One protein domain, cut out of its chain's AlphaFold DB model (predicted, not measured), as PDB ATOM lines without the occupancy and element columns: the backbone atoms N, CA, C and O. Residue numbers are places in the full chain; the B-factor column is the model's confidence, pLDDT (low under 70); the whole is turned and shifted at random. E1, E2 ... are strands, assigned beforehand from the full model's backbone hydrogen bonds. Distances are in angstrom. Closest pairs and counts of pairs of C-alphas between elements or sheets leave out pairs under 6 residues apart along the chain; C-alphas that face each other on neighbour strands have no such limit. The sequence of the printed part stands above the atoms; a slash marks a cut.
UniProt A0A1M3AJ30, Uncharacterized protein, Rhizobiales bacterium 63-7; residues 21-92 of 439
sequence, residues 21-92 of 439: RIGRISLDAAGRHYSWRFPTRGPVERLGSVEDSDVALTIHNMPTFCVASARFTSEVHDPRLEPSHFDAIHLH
ATOM      1  N   ARG A  21      43.910  19.015  13.270       94.56
ATOM      2  CA  ARG A  21      43.854  20.360  12.695       94.56
ATOM      3  C   ARG A  21      43.408  20.280  11.247       94.56
ATOM      4  O   ARG A  21      44.021  19.566  10.452       94.56
ATOM      5  N   ILE A  22      42.393  21.057  10.893       94.94
ATOM      6  CA  ILE A  22      41.922  21.184   9.515       94.94
ATOM      7  C   ILE A  22      42.129  22.625   9.072       94.94
ATOM      8  O   ILE A  22      41.569  23.550   9.650       94.94
ATOM      9  N   GLY A  23      42.968  22.801   8.051       93.44
ATOM     10  CA  GLY A  23      43.147  24.071   7.353       93.44
ATOM     11  C   GLY A  23      42.112  24.243   6.244       93.44
ATOM     12  O   GLY A  23      40.930  23.985   6.417       93.44
ATOM     13  N   ARG A  24      42.557  24.638   5.054       93.06
ATOM     14  CA  ARG A  24      41.663  24.815   3.899       93.06
ATOM     15  C   ARG A  24      41.001  23.502   3.479       93.06
ATOM     16  O   ARG A  24      41.685  22.494   3.315       93.06
ATOM     17  N   ILE A  25      39.697  23.557   3.234       95.19
ATOM     18  CA  ILE A  25      38.918  22.463   2.642       95.19
ATOM     19  C   ILE A  25      38.618  22.846   1.194       95.19
ATOM     20  O   ILE A  25      38.233  23.985   0.939       95.19
ATOM     21  N   SER A  26      38.765  21.903   0.264       94.94
ATOM     22  CA  SER A  26      38.376  22.070  -1.138       94.94
ATOM     23  C   SER A  26      37.505  20.901  -1.588       94.94
ATOM     24  O   SER A  26      37.750  19.761  -1.197       94.94
ATOM     25  N   LEU A  27      36.505  21.180  -2.422       93.88
ATOM     26  CA  LEU A  27      35.604  20.192  -3.006       93.88
ATOM     27  C   LEU A  27      35.356  20.522  -4.479       93.88
ATOM     28  O   LEU A  27      34.822  21.582  -4.797       93.88
ATOM     29  N   ASP A  28      35.665  19.577  -5.363       94.69
ATOM     30  CA  ASP A  28      35.273  19.638  -6.769       94.69
ATOM     31  C   ASP A  28      34.025  18.778  -6.990       94.69
ATOM     32  O   ASP A  28      34.046  17.557  -6.817       94.69
ATOM     33  N   ALA A  29      32.912  19.407  -7.366       89.31
ATOM     34  CA  ALA A  29      31.633  18.732  -7.562       89.31
ATOM     35  C   ALA A  29      30.871  19.318  -8.754       89.31
ATOM     36  O   ALA A  29      30.712  20.530  -8.880       89.31
ATOM     37  N   ALA A  30      30.374  18.441  -9.635       88.88
ATOM     38  CA  ALA A  30      29.592  18.814 -10.820       88.88
ATOM     39  C   ALA A  30      30.263  19.891 -11.708       88.88
ATOM     40  O   ALA A  30      29.596  20.779 -12.236       88.88
ATOM     41  N   GLY A  31      31.591  19.818 -11.861       93.81
ATOM     42  CA  GLY A  31      32.370  20.769 -12.665       93.81
ATOM     43  C   GLY A  31      32.575  22.141 -12.015       93.81
ATOM     44  O   GLY A  31      32.998  23.069 -12.698       93.81
ATOM     45  N   ARG A  32      32.270  22.284 -10.719       95.25
ATOM     46  CA  ARG A  32      32.525  23.488  -9.921       95.25
ATOM     47  C   ARG A  32      33.519  23.188  -8.805       95.25
ATOM     48  O   ARG A  32      33.502  22.087  -8.259       95.25
ATOM     49  N   HIS A  33      34.333  24.185  -8.474       96.75
ATOM     50  CA  HIS A  33      35.264  24.166  -7.353       96.75
ATOM     51  C   HIS A  33      34.686  24.973  -6.193       96.75
ATOM     52  O   HIS A  33      34.203  26.085  -6.409       96.75
ATOM     53  N   TYR A  34      34.776  24.430  -4.985       96.56
ATOM     54  CA  TYR A  34      34.437  25.122  -3.748       96.56
ATOM     55  C   TYR A  34      35.609  25.033  -2.780       96.56
ATOM     56  O   TYR A  34      36.221  23.972  -2.643       96.56
ATOM     57  N   SER A  35      35.901  26.123  -2.080       96.94
ATOM     58  CA  SER A  35      36.918  26.175  -1.044       96.94
ATOM     59  C   SER A  35      36.423  26.899   0.205       96.94
ATOM     60  O   SER A  35      35.740  27.917   0.126       96.94
ATOM     61  N   TRP A  36      36.791  26.388   1.378       97.19
ATOM     62  CA  TRP A  36      36.512  27.007   2.674       97.19
ATOM     63  C   TRP A  36      37.823  27.364   3.358       97.19
ATOM     64  O   TRP A  36      38.762  26.562   3.410       97.19
ATOM     65  N   ARG A  37      37.886  28.591   3.875       95.56
ATOM     66  CA  ARG A  37      39.032  29.124   4.614       95.56
ATOM     67  C   ARG A  37      38.551  29.539   5.991       95.56
ATOM     68  O   ARG A  37      37.673  30.394   6.088       95.56
ATOM     69  N   PHE A  38      39.106  28.933   7.031       97.25
ATOM     70  CA  PHE A  38      38.713  29.273   8.388       97.25
ATOM     71  C   PHE A  38      39.221  30.675   8.747       97.25
ATOM     72  O   PHE A  38      40.385  30.988   8.482       97.25
ATOM     73  N   PRO A  39      38.364  31.542   9.304       96.50
ATOM     74  CA  PRO A  39      38.779  32.863   9.743       96.50
ATOM     75  C   PRO A  39      39.660  32.770  10.994       96.50
ATOM     76  O   PRO A  39      39.522  31.864  11.813       96.50
ATOM     77  N   THR A  40      40.510  33.776  11.189       96.25
ATOM     78  CA  THR A  40      41.248  33.974  12.449       96.25
ATOM     79  C   THR A  40      40.373  34.571  13.554       96.25
ATOM     80  O   THR A  40      40.799  34.681  14.700       96.25
ATOM     81  N   ARG A  41      39.133  34.950  13.220       96.06
ATOM     82  CA  ARG A  41      38.110  35.418  14.154       96.06
ATOM     83  C   ARG A  41      36.970  34.417  14.241       96.06
ATOM     84  O   ARG A  41      36.423  34.035  13.211       96.06
ATOM     85  N   GLY A  42      36.612  34.020  15.452       90.31
ATOM     86  CA  GLY A  42      35.583  33.018  15.715       90.31
ATOM     87  C   GLY A  42      35.378  32.804  17.217       90.31
ATOM     88  O   GLY A  42      35.866  33.622  17.985       90.31
ATOM     89  N   PRO A  43      34.708  31.718  17.634       92.56
ATOM     90  CA  PRO A  43      34.139  30.680  16.778       92.56
ATOM     91  C   PRO A  43      33.003  31.196  15.878       92.56
ATOM     92  O   PRO A  43      32.303  32.154  16.209       92.56
ATOM     93  N   VAL A  44      32.831  30.568  14.711       95.06
ATOM     94  CA  VAL A  44      31.687  30.803  13.809       95.06
ATOM     95  C   VAL A  44      30.927  29.501  13.593       95.06
ATOM     96  O   VAL A  44      31.540  28.447  13.461       95.06
ATOM     97  N   GLU A  45      29.600  29.572  13.523       94.56
ATOM     98  CA  GLU A  45      28.746  28.389  13.327       94.56
ATOM     99  C   GLU A  45      28.536  28.047  11.850       94.56
ATOM    100  O   GLU A  45      28.333  26.888  11.498       94.56
ATOM    101  N   ARG A  46      28.586  29.051  10.967       96.50
ATOM    102  CA  ARG A  46      28.382  28.886   9.525       96.50
ATOM    103  C   ARG A  46      29.528  29.520   8.753       96.50
ATOM    104  O   ARG A  46      29.792  30.711   8.900       96.50
ATOM    105  N   LEU A  47      30.153  28.742   7.875       96.88
ATOM    106  CA  LEU A  47      31.239  29.193   7.009       96.88
ATOM    107  C   LEU A  47      30.885  28.919   5.546       96.88
ATOM    108  O   LEU A  47      30.906  27.773   5.107       96.88
ATOM    109  N   GLY A  48      30.549  29.968   4.792       96.75
ATOM    110  CA  GLY A  48      30.327  29.876   3.345       96.75
ATOM    111  C   GLY A  48      31.615  29.556   2.583       96.75
ATOM    112  O   GLY A  48      32.708  29.877   3.061       96.75
ATOM    113  N   SER A  49      31.497  28.930   1.410       96.88
ATOM    114  CA  SER A  49      32.645  28.779   0.513       96.88
ATOM    115  C   SER A  49      33.051  30.144  -0.053       96.88
ATOM    116  O   SER A  49      32.277  31.104  -0.037       96.88
ATOM    117  N   VAL A  50      34.287  30.247  -0.539       96.56
ATOM    118  CA  VAL A  50      34.827  31.473  -1.146       96.56
ATOM    119  C   VAL A  50      34.103  31.814  -2.455       96.56
ATOM    120  O   VAL A  50      33.926  32.984  -2.780       96.56
ATOM    121  N   GLU A  51      33.708  30.796  -3.210       97.00
ATOM    122  CA  GLU A  51      33.098  30.895  -4.533       97.00
ATOM    123  C   GLU A  51      31.575  31.073  -4.468       97.00
ATOM    124  O   GLU A  51      31.012  31.752  -5.325       97.00
ATOM    125  N   ASP A  52      30.916  30.476  -3.472       94.69
ATOM    126  CA  ASP A  52      29.471  30.555  -3.257       94.69
ATOM    127  C   ASP A  52      29.144  30.441  -1.756       94.69
ATOM    128  O   ASP A  52      29.252  29.376  -1.141       94.69
ATOM    129  N   SER A  53      28.709  31.551  -1.152       94.50
ATOM    130  CA  SER A  53      28.419  31.625   0.283       94.50
ATOM    131  C   SER A  53      27.218  30.786   0.724       94.50
ATOM    132  O   SER A  53      27.045  30.568   1.930       94.50
ATOM    133  N   ASP A  54      26.378  30.333  -0.211       93.00
ATOM    134  CA  ASP A  54      25.241  29.456   0.078       93.00
ATOM    135  C   ASP A  54      25.686  28.003   0.266       93.00
ATOM    136  O   ASP A  54      25.072  27.262   1.040       93.00
ATOM    137  N   VAL A  55      26.814  27.617  -0.337       93.38
ATOM    138  CA  VAL A  55      27.465  26.326  -0.098       93.38
ATOM    139  C   VAL A  55      28.337  26.441   1.154       93.38
ATOM    140  O   VAL A  55      29.521  26.770   1.104       93.38
ATOM    141  N   ALA A  56      27.734  26.206   2.316       94.94
ATOM    142  CA  ALA A  56      28.371  26.450   3.608       94.94
ATOM    143  C   ALA A  56      28.622  25.184   4.428       94.94
ATOM    144  O   ALA A  56      27.859  24.219   4.376       94.94
ATOM    145  N   LEU A  57      29.674  25.240   5.241       95.06
ATOM    146  CA  LEU A  57      29.883  24.343   6.367       95.06
ATOM    147  C   LEU A  57      29.076  24.844   7.567       95.06
ATOM    148  O   LEU A  57      29.061  26.047   7.842       95.06
ATOM    149  N   THR A  58      28.477  23.909   8.298       94.62
ATOM    150  CA  THR A  58      28.002  24.132   9.666       94.62
ATOM    151  C   THR A  58      29.024  23.534  10.624       94.62
ATOM    152  O   THR A  58      29.426  22.382  10.461       94.62
ATOM    153  N   ILE A  59      29.463  24.325  11.594       94.38
ATOM    154  CA  ILE A  59      30.506  23.976  12.553       94.38
ATOM    155  C   ILE A  59      29.831  23.699  13.895       94.38
ATOM    156  O   ILE A  59      29.047  24.512  14.377       94.38
ATOM    157  N   HIS A  60      30.119  22.538  14.475       91.62
ATOM    158  CA  HIS A  60      29.477  22.038  15.692       91.62
ATOM    159  C   HIS A  60      30.483  21.934  16.840       91.62
ATOM    160  O   HIS A  60      31.663  21.720  16.590       91.62
ATOM    161  N   ASN A  61      29.998  22.046  18.080       90.75
ATOM    162  CA  ASN A  61      30.752  21.837  19.325       90.75
ATOM    163  C   ASN A  61      31.944  22.775  19.583       90.75
ATOM    164  O   ASN A  61      32.755  22.483  20.449       90.75
ATOM    165  N   MET A  62      32.006  23.933  18.912       92.75
ATOM    166  CA  MET A  62      33.039  24.959  19.142       92.75
ATOM    167  C   MET A  62      34.484  24.425  19.077       92.75
ATOM    168  O   MET A  62      35.231  24.541  20.051       92.75
ATOM    169  N   PRO A  63      34.933  23.912  17.921       95.38
ATOM    170  CA  PRO A  63      36.343  23.615  17.755       95.38
ATOM    171  C   PRO A  63      37.165  24.891  17.884       95.38
ATOM    172  O   PRO A  63      36.692  26.006  17.641       95.38
ATOM    173  N   THR A  64      38.434  24.736  18.227       96.56
ATOM    174  CA  THR A  64      39.306  25.876  18.498       96.56
ATOM    175  C   THR A  64      39.739  26.547  17.187       96.56
ATOM    176  O   THR A  64      40.424  25.936  16.369       96.56
ATOM    177  N   PHE A  65      39.364  27.813  16.977       97.44
ATOM    178  CA  PHE A  65      39.741  28.607  15.794       97.44
ATOM    179  C   PHE A  65      41.115  29.265  15.943       97.44
ATOM    180  O   PHE A  65      41.697  29.278  17.030       97.44
ATOM    181  N   CYS A  66      41.604  29.870  14.854       97.25
ATOM    182  CA  CYS A  66      42.839  30.655  14.835       97.25
ATOM    183  C   CYS A  66      44.072  29.849  15.285       97.25
ATOM    184  O   CYS A  66      44.934  30.351  16.008       97.25
ATOM    185  N   VAL A  67      44.152  28.581  14.873       96.31
ATOM    186  CA  VAL A  67      45.305  27.718  15.161       96.31
ATOM    187  C   VAL A  67      46.252  27.655  13.969       96.31
ATOM    188  O   VAL A  67      45.850  27.874  12.823       96.31
ATOM    189  N   ALA A  68      47.524  27.358  14.230       95.56
ATOM    190  CA  ALA A  68      48.541  27.311  13.193       95.56
ATOM    191  C   ALA A  68      48.209  26.215  12.165       95.56
ATOM    192  O   ALA A  68      47.955  25.056  12.505       95.56
ATOM    193  N   SER A  69      48.221  26.580  10.886       94.75
ATOM    194  CA  SER A  69      48.053  25.648   9.774       94.75
ATOM    195  C   SER A  69      49.409  25.144   9.271       94.75
ATOM    196  O   SER A  69      50.465  25.627   9.675       94.75
ATOM    197  N   ALA A  70      49.398  24.223   8.305       94.44
ATOM    198  CA  ALA A  70      50.617  23.752   7.636       94.44
ATOM    199  C   ALA A  70      51.417  24.863   6.916       94.44
ATOM    200  O   ALA A  70      52.526  24.611   6.454       94.44
ATOM    201  N   ARG A  71      50.856  26.075   6.784       94.81
ATOM    202  CA  ARG A  71      51.534  27.252   6.219       94.81
ATOM    203  C   ARG A  71      52.309  28.065   7.253       94.81
ATOM    204  O   ARG A  71      53.053  28.944   6.850       94.81
ATOM    205  N   PHE A  72      52.128  27.823   8.551       96.25
ATOM    206  CA  PHE A  72      52.806  28.597   9.586       96.25
ATOM    207  C   PHE A  72      54.325  28.375   9.537       96.25
ATOM    208  O   PHE A  72      54.804  27.259   9.731       96.25
ATOM    209  N   THR A  73      55.077  29.449   9.296       95.44
ATOM    210  CA  THR A  73      56.545  29.425   9.162       95.44
ATOM    211  C   THR A  73      57.294  29.889  10.411       95.44
ATOM    212  O   THR A  73      58.518  29.936  10.385       95.44
ATOM    213  N   SER A  74      56.595  30.250  11.495       94.19
ATOM    214  CA  SER A  74      57.133  30.910  12.705       94.19
ATOM    215  C   SER A  74      57.697  32.328  12.535       94.19
ATOM    216  O   SER A  74      58.098  32.946  13.513       94.19
ATOM    217  N   GLU A  75      57.664  32.904  11.330       95.56
ATOM    218  CA  GLU A  75      58.142  34.279  11.108       95.56
ATOM    219  C   GLU A  75      57.171  35.342  11.648       95.56
ATOM    220  O   GLU A  75      57.591  36.396  12.120       95.56
ATOM    221  N   VAL A  76      55.865  35.058  11.606       95.69
ATOM    222  CA  VAL A  76      54.803  35.964  12.066       95.69
ATOM    223  C   VAL A  76      53.877  35.210  13.013       95.69
ATOM    224  O   VAL A  76      53.183  34.287  12.596       95.69
ATOM    225  N   HIS A  77      53.873  35.608  14.287       93.94
ATOM    226  CA  HIS A  77      53.062  35.009  15.360       93.94
ATOM    227  C   HIS A  77      51.723  35.727  15.606       93.94
ATOM    228  O   HIS A  77      50.917  35.271  16.416       93.94
ATOM    229  N   ASP A  78      51.502  36.864  14.945       95.06
ATOM    230  CA  ASP A  78      50.263  37.631  15.051       95.06
ATOM    231  C   ASP A  78      49.331  37.283  13.874       95.06
ATOM    232  O   ASP A  78      49.629  37.647  12.728       95.06
ATOM    233  N   PRO A  79      48.188  36.616  14.120       95.69
ATOM    234  CA  PRO A  79      47.255  36.215  13.071       95.69
ATOM    235  C   PRO A  79      46.577  37.395  12.367       95.69
ATOM    236  O   PRO A  79      45.927  37.205  11.341       95.69
ATOM    237  N   ARG A  80      46.707  38.618  12.891       94.62
ATOM    238  CA  ARG A  80      46.212  39.843  12.246       94.62
ATOM    239  C   ARG A  80      47.160  40.338  11.158       94.62
ATOM    240  O   ARG A  80      46.719  41.052  10.263       94.62
ATOM    241  N   LEU A  81      48.442  39.980  11.247       96.62
ATOM    242  CA  LEU A  81      49.469  40.370  10.282       96.62
ATOM    243  C   LEU A  81      49.608  39.344   9.156       96.62
ATOM    244  O   LEU A  81      49.739  39.740   8.003       96.62
ATOM    245  N   GLU A  82      49.532  38.050   9.475       96.75
ATOM    246  CA  GLU A  82      49.576  36.972   8.480       96.75
ATOM    247  C   GLU A  82      48.477  35.924   8.740       96.75
ATOM    248  O   GLU A  82      48.742  34.827   9.238       96.75
ATOM    249  N   PRO A  83      47.205  36.238   8.426       96.06
ATOM    250  CA  PRO A  83      46.077  35.359   8.733       96.06
ATOM    251  C   PRO A  83      46.141  34.014   8.007       96.06
ATOM    252  O   PRO A  83      45.569  33.035   8.484       96.06
ATOM    253  N   SER A  84      46.846  33.920   6.872       95.62
ATOM    254  CA  SER A  84      46.932  32.671   6.110       95.62
ATOM    255  C   SER A  84      47.786  31.595   6.788       95.62
ATOM    256  O   SER A  84      47.733  30.428   6.385       95.62
ATOM    257  N   HIS A  85      48.544  31.964   7.824       96.62
ATOM    258  CA  HIS A  85      49.246  31.026   8.693       96.62
ATOM    259  C   HIS A  85      48.326  30.387   9.742       96.62
ATOM    260  O   HIS A  85      48.621  29.278  10.182       96.62
ATOM    261  N   PHE A  86      47.204  31.024  10.090       97.12
ATOM    262  CA  PHE A  86      46.330  30.643  11.212       97.12
ATOM    263  C   PHE A  86      44.893  30.313  10.778       97.12
ATOM    264  O   PHE A  86      43.946  30.387  11.557       97.12
ATOM    265  N   ASP A  87      44.721  29.954   9.508       95.81
ATOM    266  CA  ASP A  87      43.454  29.590   8.866       95.81
ATOM    267  C   ASP A  87      43.113  28.098   9.050       95.81
ATOM    268  O   ASP A  87      42.614  27.443   8.127       95.81
ATOM    269  N   ALA A  88      43.415  27.550  10.231       96.12
ATOM    270  CA  ALA A  88      43.012  26.215  10.646       96.12
ATOM    271  C   ALA A  88      42.118  26.259  11.893       96.12
ATOM    272  O   ALA A  88      42.171  27.196  12.692       96.12
ATOM    273  N   ILE A  89      41.309  25.212  12.044       96.25
ATOM    274  CA  ILE A  89      40.594  24.871  13.277       96.25
ATOM    275  C   ILE A  89      41.194  23.604  13.884       96.25
ATOM    276  O   ILE A  89      41.707  22.755  13.148       96.25
ATOM    277  N   HIS A  90      41.127  23.465  15.204       96.25
ATOM    278  CA  HIS A  90      41.501  22.255  15.930       96.25
ATOM    279  C   HIS A  90      40.235  21.560  16.423       96.25
ATOM    280  O   HIS A  90      39.498  22.140  17.218       96.25
ATOM    281  N   LEU A  91      39.982  20.370  15.885       95.94
ATOM    282  CA  LEU A  91      38.890  19.492  16.280       95.94
ATOM    283  C   LEU A  91      39.378  18.528  17.357       95.94
ATOM    284  O   LEU A  91      40.456  17.943  17.194       95.94
ATOM    285  N   HIS A  92      38.541  18.297  18.360       96.25
ATOM    286  CA  HIS A  92      38.745  17.272  19.377       96.25
ATOM    287  C   HIS A  92      37.529  16.337  19.482       96.25
ATOM    288  O   HIS A  92      36.414  16.651  19.055       96.25
TER     289      HIS A  92
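AT A GLANCE: This is residues 21 to 92 of the 439 residues of an uncharacterized protein of Rhizobiales bacterium 63-7 (UniProt A0A1M3AJ30). What is the shape? With little regular structure, three separate strand hairpins are joined by loops: E1-E2 reaches out at one end, E3-E4 and E5-E6 follow, and loop residues 68 to 87 make the other end. What is printed? There are 72 residues with six named strands, E1 to E6, in three antiparallel pairs; the class is all strand, with 24 residues in strands. How large? It is compact, radius of gyration of the C-alphas 12.6 A, spanning 39 by 26 by 19 A.

IN THESE COORDINATES: Where are the longest strands? E1 is residues 25 to 29, 13.1 A long, from C-alpha 25 at (38.918, 22.463, 2.642); E2 is residues 32 to 36, 13.7 A. Where are the others? E3 is residues 46 to 48, E4 56 to 58, E5 64 to 67 and E6 88 to 91, ending at C-alpha 91 (38.890, 19.492, 16.280).

HOW THE PARTS SIT: What pairs within hydrogen-bond range? Hairpin E1-E2 has N 27 and O 34, 2.8 A; E3-E4 has N 57 and O 47, 2.8 A; E5-E6 has N 90 and O 64, 2.8 A. Do hairpins meet? The closest C-alphas of E2 and E3, Trp 36 and Gly 48, are 6.9 A apart; E4 and E5 are apart.

THE WHOLE: Which link is long? E5 to E6 is. Is anything cut or uncertain? The printed part has no cut, and no printed residue is under 70.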